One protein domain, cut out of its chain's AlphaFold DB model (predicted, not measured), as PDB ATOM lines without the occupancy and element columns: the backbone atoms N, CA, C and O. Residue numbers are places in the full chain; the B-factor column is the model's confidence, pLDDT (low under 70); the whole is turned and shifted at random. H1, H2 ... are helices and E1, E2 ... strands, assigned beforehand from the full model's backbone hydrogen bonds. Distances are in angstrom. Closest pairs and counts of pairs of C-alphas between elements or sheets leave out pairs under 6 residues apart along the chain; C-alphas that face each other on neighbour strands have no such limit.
ATOM      1  N   TRP A   5      19.611   6.552 -17.852       64.81
ATOM      2  CA  TRP A   5      20.092   5.243 -17.392       64.81
ATOM      3  C   TRP A   5      20.754   4.415 -18.507       64.81
ATOM      4  O   TRP A   5      21.709   3.691 -18.243       64.81
ATOM      5  N   ILE A   6      20.304   4.567 -19.760       73.38
ATOM      6  CA  ILE A   6      20.843   3.857 -20.934       73.38
ATOM      7  C   ILE A   6      22.345   4.136 -21.138       73.38
ATOM      8  O   ILE A   6      23.104   3.170 -21.240       73.38
ATOM      9  N   PRO A   7      22.825   5.400 -21.151       74.06
ATOM     10  CA  PRO A   7      24.258   5.660 -21.293       74.06
ATOM     11  C   PRO A   7      25.069   5.142 -20.097       74.06
ATOM     12  O   PRO A   7      26.177   4.649 -20.286       74.06
ATOM     13  N   VAL A   8      24.518   5.178 -18.880       78.44
ATOM     14  CA  VAL A   8      25.205   4.673 -17.677       78.44
ATOM     15  C   VAL A   8      25.371   3.151 -17.726       78.44
ATOM     16  O   VAL A   8      26.462   2.647 -17.473       78.44
ATOM     17  N   VAL A   9      24.328   2.410 -18.114       80.12
ATOM     18  CA  VAL A   9      24.404   0.948 -18.278       80.12
ATOM     19  C   VAL A   9      25.384   0.572 -19.388       80.12
ATOM     20  O   VAL A   9      26.184  -0.342 -19.202       80.12
ATOM     21  N   ALA A  10      25.385   1.300 -20.507       79.50
ATOM     22  CA  ALA A  10      26.334   1.061 -21.593       79.50
ATOM     23  C   ALA A  10      27.796   1.234 -21.139       79.50
ATOM     24  O   ALA A  10      28.644   0.411 -21.484       79.50
ATOM     25  N   ILE A  11      28.084   2.249 -20.317       78.69
ATOM     26  CA  ILE A  11      29.424   2.475 -19.751       78.69
ATOM     27  C   ILE A  11      29.812   1.350 -18.786       78.69
ATOM     28  O   ILE A  11      30.935   0.855 -18.858       78.69
ATOM     29  N   LEU A  12      28.899   0.908 -17.916       79.31
ATOM     30  CA  LEU A  12      29.169  -0.189 -16.981       79.31
ATOM     31  C   LEU A  12      29.430  -1.516 -17.703       79.31
ATOM     32  O   LEU A  12      30.330  -2.255 -17.311       79.31
ATOM     33  N   VAL A  13      28.695  -1.802 -18.780       80.25
ATOM     34  CA  VAL A  13      28.926  -2.990 -19.615       80.25
ATOM     35  C   VAL A  13      30.270  -2.895 -20.337       80.25
ATOM     36  O   VAL A  13      31.037  -3.854 -20.313       80.25
ATOM     37  N   ALA A  14      30.595  -1.744 -20.932       75.94
ATOM     38  CA  ALA A  14      31.883  -1.538 -21.590       75.94
ATOM     39  C   ALA A  14      33.052  -1.687 -20.602       75.94
ATOM     40  O   ALA A  14      34.007  -2.406 -20.888       75.94
ATOM     41  N   ALA A  15      32.952  -1.088 -19.413       73.06
ATOM     42  CA  ALA A  15      33.945  -1.249 -18.355       73.06
ATOM     43  C   ALA A  15      34.056  -2.715 -17.904       73.06
ATOM     44  O   ALA A  15      35.157  -3.256 -17.835       73.06
ATOM     45  N   GLY A  16      32.928  -3.392 -17.671       70.25
ATOM     46  CA  GLY A  16      32.899  -4.805 -17.293       70.25
ATOM     47  C   GLY A  16      33.534  -5.726 -18.337       70.25
ATOM     48  O   GLY A  16      34.226  -6.670 -17.972       70.25
ATOM     49  N   LEU A  17      33.371  -5.433 -19.630       69.88
ATOM     50  CA  LEU A  17      34.000  -6.194 -20.713       69.88
ATOM     51  C   LEU A  17      35.510  -5.939 -20.810       69.88
ATOM     52  O   LEU A  17      36.269  -6.885 -21.014       69.88
ATOM     53  N   ILE A  18      35.950  -4.689 -20.637       69.44
ATOM     54  CA  ILE A  18      37.372  -4.320 -20.703       69.44
ATOM     55  C   ILE A  18      38.143  -4.934 -19.530       69.44
ATOM     56  O   ILE A  18      39.172  -5.571 -19.742       69.44
ATOM     57  N   PHE A  19      37.632  -4.792 -18.305       65.81
ATOM     58  CA  PHE A  19      38.305  -5.306 -17.110       65.81
ATOM     59  C   PHE A  19      38.057  -6.808 -16.891       65.81
ATOM     60  O   PHE A  19      38.965  -7.533 -16.491       65.81
ATOM     61  N   GLY A  20      36.860  -7.317 -17.200       57.84
ATOM     62  CA  GLY A  20      36.519  -8.734 -17.031       57.84
ATOM     63  C   GLY A  20      37.170  -9.660 -18.063       57.84
ATOM     64  O   GLY A  20      37.464 -10.815 -17.753       57.84
ATOM     65  N   GLY A  21      37.452  -9.165 -19.274       58.09
ATOM     66  CA  GLY A  21      38.127  -9.947 -20.312       58.09
ATOM     67  C   GLY A  21      39.545 -10.374 -19.923       58.09
ATOM     68  O   GLY A  21      39.971 -11.471 -20.285       58.09
ATOM     69  N   GLN A  22      40.250  -9.550 -19.143       51.97
ATOM     70  CA  GLN A  22      41.618  -9.841 -18.702       51.97
ATOM     71  C   GLN A  22      41.650 -10.965 -17.656       51.97
ATOM     72  O   GLN A  22      42.370 -11.941 -17.850       51.97
ATOM     73  N   ALA A  23      40.770 -10.922 -16.648       59.03
ATOM     74  CA  ALA A  23      40.670 -11.973 -15.627       59.03
ATOM     75  C   ALA A  23      40.261 -13.340 -16.212       59.03
ATOM     76  O   ALA A  23      40.777 -14.386 -15.817       59.03
ATOM     77  N   VAL A  24      39.355 -13.353 -17.198       59.97
ATOM     78  CA  VAL A  24      38.968 -14.594 -17.894       59.97
ATOM     79  C   VAL A  24      40.108 -15.127 -18.766       59.97
ATOM     80  O   VAL A  24      40.251 -16.342 -18.918       59.97
ATOM     81  N   SER A  25      40.916 -14.246 -19.360       60.03
ATOM     82  CA  SER A  25      42.047 -14.655 -20.193       60.03
ATOM     83  C   SER A  25      43.170 -15.288 -19.369       60.03
ATOM     84  O   SER A  25      43.745 -16.283 -19.807       60.03
ATOM     85  N   GLU A  26      43.453 -14.751 -18.183       61.41
ATOM     86  CA  GLU A  26      44.423 -15.320 -17.240       61.41
ATOM     87  C   GLU A  26      43.967 -16.704 -16.762       61.41
ATOM     88  O   GLU A  26      44.689 -17.684 -16.940       61.41
ATOM     89  N   ALA A  27      42.706 -16.833 -16.335       64.25
ATOM     90  CA  ALA A  27      42.145 -18.117 -15.905       64.25
ATOM     91  C   ALA A  27      42.198 -19.205 -16.998       64.25
ATOM     92  O   ALA A  27      42.428 -20.382 -16.714       64.25
ATOM     93  N   LYS A  28      41.998 -18.832 -18.271       66.75
ATOM     94  CA  LYS A  28      42.129 -19.766 -19.403       66.75
ATOM     95  C   LYS A  28      43.574 -20.197 -19.641       66.75
ATOM     96  O   LYS A  28      43.803 -21.358 -19.981       66.75
ATOM     97  N   ARG A  29      44.534 -19.282 -19.487       75.19
ATOM     98  CA  ARG A  29      45.962 -19.584 -19.638       75.19
ATOM     99  C   ARG A  29      46.424 -20.544 -18.547       75.19
ATOM    100  O   ARG A  29      47.064 -21.543 -18.869       75.19
ATOM    101  N   ASP A  30      46.022 -20.309 -17.306       78.12
ATOM    102  CA  ASP A  30      46.373 -21.170 -16.174       78.12
ATOM    103  C   ASP A  30      45.786 -22.575 -16.344       78.12
ATOM    104  O   ASP A  30      46.487 -23.575 -16.179       78.12
ATOM    105  N   ALA A  31      44.530 -22.671 -16.797       80.88
ATOM    106  CA  ALA A  31      43.903 -23.951 -17.119       80.88
ATOM    107  C   ALA A  31      44.639 -24.709 -18.241       80.88
ATOM    108  O   ALA A  31      44.769 -25.934 -18.179       80.88
ATOM    109  N   GLN A  32      45.145 -23.999 -19.256       85.44
ATOM    110  CA  GLN A  32      45.928 -24.611 -20.331       85.44
ATOM    111  C   GLN A  32      47.272 -25.144 -19.817       85.44
ATOM    112  O   GLN A  32      47.659 -26.258 -20.168       85.44
ATOM    113  N   VAL A  33      47.971 -24.386 -18.969       87.38
ATOM    114  CA  VAL A  33      49.240 -24.826 -18.370       87.38
ATOM    115  C   VAL A  33      49.021 -26.039 -17.464       87.38
ATOM    116  O   VAL A  33      49.754 -27.020 -17.580       87.38
ATOM    117  N   ALA A  34      47.978 -26.025 -16.632       88.69
ATOM    118  CA  ALA A  34      47.622 -27.153 -15.773       88.69
ATOM    119  C   ALA A  34      47.341 -28.423 -16.591       88.69
ATOM    120  O   ALA A  34      47.811 -29.503 -16.237       88.69
ATOM    121  N   ALA A  35      46.635 -28.291 -17.721       88.62
ATOM    122  CA  ALA A  35      46.385 -29.401 -18.637       88.62
ATOM    123  C   ALA A  35      47.684 -29.955 -19.245       88.62
ATOM    124  O   ALA A  35      47.880 -31.166 -19.248       88.62
ATOM    125  N   ARG A  36      48.613 -29.091 -19.679       89.88
ATOM    126  CA  ARG A  36      49.927 -29.526 -20.189       89.88
ATOM    127  C   ARG A  36      50.761 -30.256 -19.137       89.88
ATOM    128  O   ARG A  36      51.453 -31.218 -19.462       89.88
ATOM    129  N   ILE A  37      50.701 -29.812 -17.883       90.81
ATOM    130  CA  ILE A  37      51.384 -30.488 -16.773       90.81
ATOM    131  C   ILE A  37      50.746 -31.856 -16.513       90.81
ATOM    132  O   ILE A  37      51.473 -32.841 -16.394       90.81
ATOM    133  N   ALA A  38      49.414 -31.941 -16.501       91.06
ATOM    134  CA  ALA A  38      48.691 -33.204 -16.346       91.06
ATOM    135  C   ALA A  38      49.018 -34.202 -17.473       91.06
ATOM    136  O   ALA A  38      49.350 -35.352 -17.194       91.06
ATOM    137  N   GLU A  39      49.026 -33.742 -18.731       91.12
ATOM    138  CA  GLU A  39      49.450 -34.526 -19.901       91.12
ATOM    139  C   GLU A  39      50.885 -35.042 -19.736       91.12
ATOM    140  O   GLU A  39      51.173 -36.206 -20.006       91.12
ATOM    141  N   ARG A  40      51.805 -34.194 -19.261       90.12
ATOM    142  CA  ARG A  40      53.216 -34.568 -19.107       90.12
ATOM    143  C   ARG A  40      53.457 -35.579 -17.988       90.12
ATOM    144  O   ARG A  40      54.412 -36.356 -18.096       90.12
ATOM    145  N   LEU A  41      52.631 -35.531 -16.944       90.25
ATOM    146  CA  LEU A  41      52.606 -36.468 -15.818       90.25
ATOM    147  C   LEU A  41      51.788 -37.736 -16.110       90.25
ATOM    148  O   LEU A  41      51.749 -38.612 -15.250       90.25
ATOM    149  N   ASP A  42      51.151 -37.828 -17.284       91.25
ATOM    150  CA  ASP A  42      50.255 -38.923 -17.678       91.25
ATOM    151  C   ASP A  42      49.165 -39.202 -16.627       91.25
ATOM    152  O   ASP A  42      48.884 -40.340 -16.249       91.25
ATOM    153  N   THR A  43      48.573 -38.130 -16.090       88.00
ATOM    154  CA  THR A  43      47.554 -38.221 -15.040       88.00
ATOM    155  C   THR A  43      46.224 -37.629 -15.496       88.00
ATOM    156  O   THR A  43      46.186 -36.522 -16.033       88.00
ATOM    157  N   PRO A  44      45.095 -38.317 -15.239       87.06
ATOM    158  CA  PRO A  44      43.767 -37.761 -15.484       87.06
ATOM    159  C   PRO A  44      43.342 -36.755 -14.401       87.06
ATOM    160  O   PRO A  44      42.251 -36.187 -14.472       87.06
ATOM    161  N   GLN A  45      44.155 -36.568 -13.355       88.25
ATOM    162  CA  GLN A  45      43.840 -35.675 -12.246       88.25
ATOM    163  C   GLN A  45      44.060 -34.211 -12.633       88.25
ATOM    164  O   GLN A  45      45.000 -33.864 -13.347       88.25
ATOM    165  N   ARG A  46      43.204 -33.328 -12.107       86.62
ATOM    166  CA  ARG A  46      43.406 -31.883 -12.234       86.62
ATOM    167  C   ARG A  46      44.613 -31.472 -11.395       86.62
ATOM    168  O   ARG A  46      44.625 -31.711 -10.192       86.62
ATOM    169  N   VAL A  47      45.580 -30.839 -12.046       90.88
ATOM    170  CA  VAL A  47      46.741 -30.221 -11.406       90.88
ATOM    171  C   VAL A  47      46.336 -28.843 -10.890       90.88
ATOM    172  O   VAL A  47      45.724 -28.072 -11.630       90.88
ATOM    173  N   ASP A  48      46.659 -28.556  -9.634       90.38
ATOM    174  CA  ASP A  48      46.494 -27.228  -9.048       90.38
ATOM    175  C   ASP A  48      47.776 -26.417  -9.231       90.38
ATOM    176  O   ASP A  48      48.871 -26.964  -9.082       90.38
ATOM    177  N   LEU A  49      47.642 -25.138  -9.576       90.81
ATOM    178  CA  LEU A  49      48.766 -24.239  -9.825       90.81
ATOM    179  C   LEU A  49      48.783 -23.126  -8.785       90.81
ATOM    180  O   LEU A  49      47.763 -22.507  -8.498       90.81
ATOM    181  N   SER A  50      49.965 -22.833  -8.253       89.88
ATOM    182  CA  SER A  50      50.163 -21.791  -7.249       89.88
ATOM    183  C   SER A  50      51.478 -21.044  -7.476       89.88
ATOM    184  O   SER A  50      52.315 -21.461  -8.276       89.88
ATOM    185  N   HIS A  51      51.629 -19.883  -6.829       89.44
ATOM    186  CA  HIS A  51      52.818 -19.019  -6.925       89.44
ATOM    187  C   HIS A  51      53.262 -18.699  -8.367       89.44
ATOM    188  O   HIS A  51      54.453 -18.584  -8.666       89.44
ATOM    189  N   LEU A  52      52.290 -18.546  -9.272       90.00
ATOM    190  CA  LEU A  52      52.536 -18.259 -10.680       90.00
ATOM    191  C   LEU A  52      53.226 -16.902 -10.852       90.00
ATOM    192  O   LEU A  52      52.725 -15.871 -10.413       90.00
ATOM    193  N   THR A  53      54.374 -16.914 -11.522       89.75
ATOM    194  CA  THR A  53      55.165 -15.724 -11.831       89.75
ATOM    195  C   THR A  53      55.560 -15.725 -13.297       89.75
ATOM    196  O   THR A  53      56.198 -16.657 -13.797       89.75
ATOM    197  N   GLU A  54      55.219 -14.647 -13.997       90.75
ATOM    198  CA  GLU A  54      55.658 -14.455 -15.370       90.75
ATOM    199  C   GLU A  54      57.137 -14.068 -15.438       90.75
ATOM    200  O   GLU A  54      57.610 -13.146 -14.774       90.75
ATOM    201  N   VAL A  55      57.875 -14.756 -16.303       90.00
ATOM    202  CA  VAL A  55      59.281 -14.484 -16.606       90.00
ATOM    203  C   VAL A  55      59.468 -14.333 -18.112       90.00
ATOM    204  O   VAL A  55      58.533 -14.484 -18.899       90.00
ATOM    205  N   ASN A  56      60.685 -14.001 -18.544       86.69
ATOM    206  CA  ASN A  56      61.022 -13.868 -19.964       86.69
ATOM    207  C   ASN A  56      60.041 -12.957 -20.739       86.69
ATOM    208  O   ASN A  56      59.541 -13.325 -21.799       86.69
ATOM    209  N   LYS A  57      59.729 -11.774 -20.184       86.75
ATOM    210  CA  LYS A  57      58.808 -10.776 -20.774       86.75
ATOM    211  C   LYS A  57      57.374 -11.294 -21.015       86.75
ATOM    212  O   LYS A  57      56.749 -10.904 -21.993       86.75
ATOM    213  N   GLY A  58      56.878 -12.188 -20.158       84.56
ATOM    214  CA  GLY A  58      55.531 -12.775 -20.274       84.56
ATOM    215  C   GLY A  58      55.472 -14.060 -21.110       84.56
ATOM    216  O   GLY A  58      54.424 -14.701 -21.209       84.56
ATOM    217  N   TYR A  59      56.599 -14.484 -21.693       87.38
ATOM    218  CA  TYR A  59      56.677 -15.726 -22.470       87.38
ATOM    219  C   TYR A  59      57.039 -16.958 -21.641       87.38
ATOM    220  O   TYR A  59      56.901 -18.078 -22.126       87.38
ATOM    221  N   GLY A  60      57.526 -16.771 -20.418       91.25
ATOM    222  CA  GLY A  60      57.777 -17.846 -19.470       91.25
ATOM    223  C   GLY A  60      56.844 -17.743 -18.272       91.25
ATOM    224  O   GLY A  60      56.470 -16.646 -17.866       91.25
ATOM    225  N   LEU A  61      56.508 -18.886 -17.695       92.19
ATOM    226  CA  LEU A  61      55.734 -19.007 -16.473       92.19
ATOM    227  C   LEU A  61      56.488 -19.942 -15.530       92.19
ATOM    228  O   LEU A  61      56.733 -21.099 -15.871       92.19
ATOM    229  N   CYS A  62      56.888 -19.416 -14.382       93.31
ATOM    230  CA  CYS A  62      57.416 -20.188 -13.265       93.31
ATOM    231  C   CYS A  62      56.308 -20.340 -12.229       93.31
ATOM    232  O   CYS A  62      55.516 -19.417 -12.046       93.31
ATOM    233  N   GLY A  63      56.270 -21.461 -11.530       92.69
ATOM    234  CA  GLY A  63      55.356 -21.615 -10.413       92.69
ATOM    235  C   GLY A  63      55.431 -22.995  -9.804       92.69
ATOM    236  O   GLY A  63      56.307 -23.803 -10.129       92.69
ATOM    237  N   ASP A  64      54.460 -23.242  -8.948       93.50
ATOM    238  CA  ASP A  64      54.296 -24.475  -8.215       93.50
ATOM    239  C   ASP A  64      53.075 -25.224  -8.746       93.50
ATOM    240  O   ASP A  64      52.050 -24.623  -9.076       93.50
ATOM    241  N   TYR A  65      53.174 -26.545  -8.810       92.94
ATOM    242  CA  TYR A  65      52.083 -27.432  -9.158       92.94
ATOM    243  C   TYR A  65      51.901 -28.501  -8.082       92.94
ATOM    244  O   TYR A  65      52.869 -28.986  -7.496       92.94
ATOM    245  N   ALA A  66      50.659 -28.897  -7.834       93.19
ATOM    246  CA  ALA A  66      50.338 -29.986  -6.924       93.19
ATOM    247  C   ALA A  66      49.268 -30.896  -7.531       93.19
ATOM    248  O   ALA A  66      48.336 -30.447  -8.201       93.19
ATOM    249  N   LEU A  67      49.405 -32.198  -7.284       91.94
ATOM    250  CA  LEU A  67      48.329 -33.156  -7.520       91.94
ATOM    251  C   LEU A  67      47.403 -33.207  -6.298       91.94
ATOM    252  O   LEU A  67      47.843 -32.887  -5.190       91.94
ATOM    253  N   PRO A  68      46.144 -33.648  -6.451       88.38
ATOM    254  CA  PRO A  68      45.237 -33.831  -5.323       88.38
ATOM    255  C   PRO A  68      45.851 -34.734  -4.241       88.38
ATOM    256  O   PRO A  68      46.066 -35.924  -4.461       88.38
ATOM    257  N   GLY A  69      46.147 -34.161  -3.072       84.88
ATOM    258  CA  GLY A  69      46.782 -34.871  -1.953       84.88
ATOM    259  C   GLY A  69      48.271 -35.194  -2.144       84.88
ATOM    260  O   GLY A  69      48.832 -35.937  -1.340       84.88
ATOM    261  N   GLY A  70      48.905 -34.664  -3.194       86.75
ATOM    262  CA  GLY A  70      50.329 -34.824  -3.475       86.75
ATOM    263  C   GLY A  70      51.180 -33.664  -2.945       86.75
ATOM    264  O   GLY A  70      50.648 -32.608  -2.600       86.75
ATOM    265  N   PRO A  71      52.510 -33.843  -2.884       89.25
ATOM    266  CA  PRO A  71      53.419 -32.752  -2.568       89.25
ATOM    267  C   PRO A  71      53.414 -31.702  -3.682       89.25
ATOM    268  O   PRO A  71      53.247 -32.019  -4.862       89.25
ATOM    269  N   THR A  72      53.646 -30.454  -3.291       91.56
ATOM    270  CA  THR A  72      53.883 -29.354  -4.223       91.56
ATOM    271  C   THR A  72      55.271 -29.491  -4.847       91.56
ATOM    272  O   THR A  72      56.257 -29.696  -4.138       91.56
ATOM    273  N   ALA A  73      55.349 -29.369  -6.167       92.38
ATOM    274  CA  ALA A  73      56.582 -29.403  -6.947       92.38
ATOM    275  C   ALA A  73      56.654 -28.192  -7.881       92.38
ATOM    276  O   ALA A  73      55.647 -27.549  -8.159       92.38
ATOM    277  N   ARG A  74      57.849 -27.855  -8.366       93.12
ATOM    278  CA  ARG A  74      58.062 -26.641  -9.163       93.12
ATOM    279  C   ARG A  74      58.060 -26.942 -10.651       93.12
ATOM    280  O   ARG A  74      58.482 -28.014 -11.081       93.12
ATOM    281  N   PHE A  75      57.639 -25.970 -11.448       93.88
ATOM    282  CA  PHE A  75      57.686 -26.074 -12.899       93.88
ATOM    283  C   PHE A  75      58.110 -24.773 -13.576       93.88
ATOM    284  O   PHE A  75      57.991 -23.671 -13.036       93.88
ATOM    285  N   TYR A  76      58.576 -24.924 -14.812       94.50
ATOM    286  CA  TYR A  76      58.733 -23.833 -15.760       94.50
ATOM    287  C   TYR A  76      58.078 -24.195 -17.088       94.50
ATOM    288  O   TYR A  76      58.335 -25.266 -17.643       94.50
ATOM    289  N   TYR A  77      57.286 -23.271 -17.620       93.75
ATOM    290  CA  TYR A  77      56.637 -23.388 -18.916       93.75
ATOM    291  C   TYR A  77      56.951 -22.187 -19.805       93.75
ATOM    292  O   TYR A  77      56.775 -21.040 -19.401       93.75
ATOM    293  N   HIS A  78      57.374 -22.434 -21.041       92.19
ATOM    294  CA  HIS A  78      57.550 -21.395 -22.051       92.19
ATOM    295  C   HIS A  78      56.367 -21.408 -23.022       92.19
ATOM    296  O   HIS A  78      56.241 -22.322 -23.830       92.19
ATOM    297  N   THR A  79      55.552 -20.355 -23.031       86.81
ATOM    298  CA  THR A  79      54.290 -20.298 -23.790       86.81
ATOM    299  C   THR A  79      54.480 -20.349 -25.307       86.81
ATOM    300  O   THR A  79      53.679 -20.966 -25.991       86.81
ATOM    301  N   VAL A  80      55.549 -19.741 -25.842       87.50
ATOM    302  CA  VAL A  80      55.814 -19.716 -27.301       87.50
ATOM    303  C   VAL A  80      56.416 -21.015 -27.838       87.50
ATOM    304  O   VAL A  80      56.096 -21.432 -28.942       87.50
ATOM    305  N   THR A  81      57.338 -21.632 -27.094       90.69
ATOM    306  CA  THR A  81      58.028 -22.858 -27.541       90.69
ATOM    307  C   THR A  81      57.378 -24.127 -26.999       90.69
ATOM    308  O   THR A  81      57.869 -25.218 -27.273       90.69
ATOM    309  N   GLU A  82      56.327 -23.974 -26.187       89.00
ATOM    310  CA  GLU A  82      55.628 -25.025 -25.440       89.00
ATOM    311  C   GLU A  82      56.560 -25.926 -24.610       89.00
ATOM    312  O   GLU A  82      56.232 -27.062 -24.269       89.00
ATOM    313  N   ARG A  83      57.754 -25.431 -24.258       91.25
ATOM    314  CA  ARG A  83      58.714 -26.191 -23.456       91.25
ATOM    315  C   ARG A  83      58.286 -26.185 -21.999       91.25
ATOM    316  O   ARG A  83      58.243 -25.127 -21.376       91.25
ATOM    317  N   LEU A  84      58.045 -27.376 -21.465       92.44
ATOM    318  CA  LEU A  84      57.713 -27.624 -20.069       92.44
ATOM    319  C   LEU A  84      58.843 -28.397 -19.384       92.44
ATOM    320  O   LEU A  84      59.341 -29.391 -19.916       92.44
ATOM    321  N   THR A  85      59.209 -27.977 -18.179       94.06
ATOM    322  CA  THR A  85      60.034 -28.764 -17.260       94.06
ATOM    323  C   THR A  85      59.385 -28.775 -15.881       94.06
ATOM    324  O   THR A  85      58.899 -27.746 -15.419       94.06
ATOM    325  N   LEU A  86      59.345 -29.956 -15.263       93.00
ATOM    326  CA  LEU A  86      58.783 -30.212 -13.930       93.00
ATOM    327  C   LEU A  86      59.890 -30.491 -12.900       93.00
ATOM    328  O   LEU A  86      59.642 -31.073 -11.852       93.00
ATOM    329  N   ASP A  87      61.130 -30.166 -13.262       89.31
ATOM    330  CA  ASP A  87      62.328 -30.436 -12.479       89.31
ATOM    331  C   ASP A  87      63.035 -29.105 -12.222       89.31
ATOM    332  O   ASP A  87      63.462 -28.415 -13.155       89.31
ATOM    333  N   ASP A  88      63.147 -28.741 -10.949       88.06
ATOM    334  CA  ASP A  88      63.775 -27.499 -10.506       88.06
ATOM    335  C   ASP A  88      65.304 -27.515 -10.672       88.06
ATOM    336  O   ASP A  88      65.955 -26.467 -10.732       88.06
ATOM    337  N   THR A  89      65.893 -28.695 -10.848       89.88
ATOM    338  CA  THR A  89      67.316 -28.864 -11.141       89.88
ATOM    339  C   THR A  89      67.633 -28.719 -12.633       89.88
ATOM    340  O   THR A  89      68.799 -28.508 -13.006       89.88
ATOM    341  N   ALA A  90      66.622 -28.751 -13.508       91.31
ATOM    342  CA  ALA A  90      66.824 -28.646 -14.946       91.31
ATOM    343  C   ALA A  90      67.472 -27.298 -15.328       91.31
ATOM    344  O   ALA A  90      67.099 -26.245 -14.799       91.31
ATOM    345  N   PRO A  91      68.412 -27.265 -16.298       90.75
ATOM    346  CA  PRO A  91      69.016 -26.013 -16.767       90.75
ATOM    347  C   PRO A  91      67.979 -24.999 -17.270       90.75
ATOM    348  O   PRO A  91      68.150 -23.788 -17.116       90.75
ATOM    349  N   LEU A  92      66.880 -25.498 -17.844       90.12
ATOM    350  CA  LEU A  92      65.779 -24.673 -18.329       90.12
ATOM    351  C   LEU A  92      65.057 -23.963 -17.174       90.12
ATOM    352  O   LEU A  92      64.821 -22.761 -17.268       90.12
ATOM    353  N   TYR A  93      64.786 -24.669 -16.072       92.56
ATOM    354  CA  TYR A  93      64.211 -24.066 -14.872       92.56
ATOM    355  C   TYR A  93      65.193 -23.070 -14.254       92.56
ATOM    356  O   TYR A  93      64.867 -21.899 -14.079       92.56
ATOM    357  N   ARG A  94      66.443 -23.481 -14.010       91.62
ATOM    358  CA  ARG A  94      67.425 -22.634 -13.315       91.62
ATOM    359  C   ARG A  94      67.756 -21.336 -14.048       91.62
ATOM    360  O   ARG A  94      67.932 -20.302 -13.412       91.62
ATOM    361  N   SER A  95      67.809 -21.361 -15.376       91.50
ATOM    362  CA  SER A  95      68.086 -20.156 -16.172       91.50
ATOM    363  C   SER A  95      66.935 -19.142 -16.173       91.50
ATOM    364  O   SER A  95      67.182 -17.957 -16.403       91.50
ATOM    365  N   ASN A  96      65.704 -19.574 -15.882       90.19
ATOM    366  CA  ASN A  96      64.513 -18.725 -15.951       90.19
ATOM    367  C   ASN A  96      63.903 -18.401 -14.578       90.19
ATOM    368  O   ASN A  96      63.472 -17.269 -14.370       90.19
ATOM    369  N   CYS A  97      63.907 -19.356 -13.647       90.69
ATOM    370  CA  CYS A  97      63.166 -19.299 -12.387       90.69
ATOM    371  C   CYS A  97      64.046 -19.232 -11.132       90.69
ATOM    372  O   CYS A  97      63.568 -18.758 -10.113       90.69
ATOM    373  N   ALA A  98      65.337 -19.599 -11.174       83.50
ATOM    374  CA  ALA A  98      66.165 -19.678  -9.952       83.50
ATOM    375  C   ALA A  98      66.346 -18.345  -9.200       83.50
ATOM    376  O   ALA A  98      66.805 -18.331  -8.062       83.50
ATOM    377  N   ARG A  99      66.031 -17.207  -9.828       80.62
ATOM    378  CA  ARG A  99      66.041 -15.896  -9.159       80.62
ATOM    379  C   ARG A  99      64.798 -15.631  -8.312       80.62
ATOM    380  O   ARG A  99      64.833 -14.691  -7.533       80.62
TER     381      ARG A  99
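AT A GLANCE: This is residues 5 to 99 of the 102 residues of an uncharacterized protein of Halomonas stenophila (UniProt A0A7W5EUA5). What does the model look like? A small, twisted sheet of four strands has the short helix H2 on one face and the last part of the long helix H1 across the other, while residues 5 to 28 of H1 stick out as a long arm. What is it built of? The printed part has 95 residues, with named elements in the order H1, E1, E2, E3, E4, H2; the class is mixed, and the sheet E1, E2, E3, E4 is a meander, each strand the antiparallel neighbour of the one before. How spread out is it? It is loose, with a radius of gyration of the C-alphas of 17.0 A, and spans 58 by 30 by 20 A.

HOW THE PARTS SIT: How do the strands pair? E1, residues 48 to 55, E2, residues 60 to 66, E3, residues 72 to 78, and E4, residues 83 to 85, form three hairpins. Within hydrogen-bond range are N 50 and O 64 at 2.9 A, N 61 and O 77 at 2.8 A, and N 76 and O 85 at 2.9 A. Where are the helices? H1, residues 5 to 40, runs across the strands, 68 degrees to E1 on the local plane; their closest C-alphas, Ala 34 and Leu 49, are 6.7 A apart. H2, residues 91 to 97, is on the opposite face, making three layers, a sheet between helices; its closest C-alphas to E3 are Tyr 93 and Tyr 76, 5.6 A apart. O i to N i+4 pairs are within range in 30 of 32 for H1 and 2 of 3 for H2.

IN THESE COORDINATES: Where does H1 run? It spans 51.8 A from C-alpha 5 at (20.092, 5.243, -17.392), with a kink of 26 degrees near residue 21. How long are the others? E1 measures 19.6 A, E2 19.0 A, E3 19.9 A, E4 6.8 A and H2 9.9 A, ending with C-alpha 97 at (63.166, -19.299, -12.387).

THE WHOLE: How large is it? The two C-alphas farthest apart, of Trp 5 and Thr 89, are 58.6 A apart. Is it continuous and confident? The printed part has no cut and no long link; pLDDT is under 70 at residue 5 and residues 17 to 28.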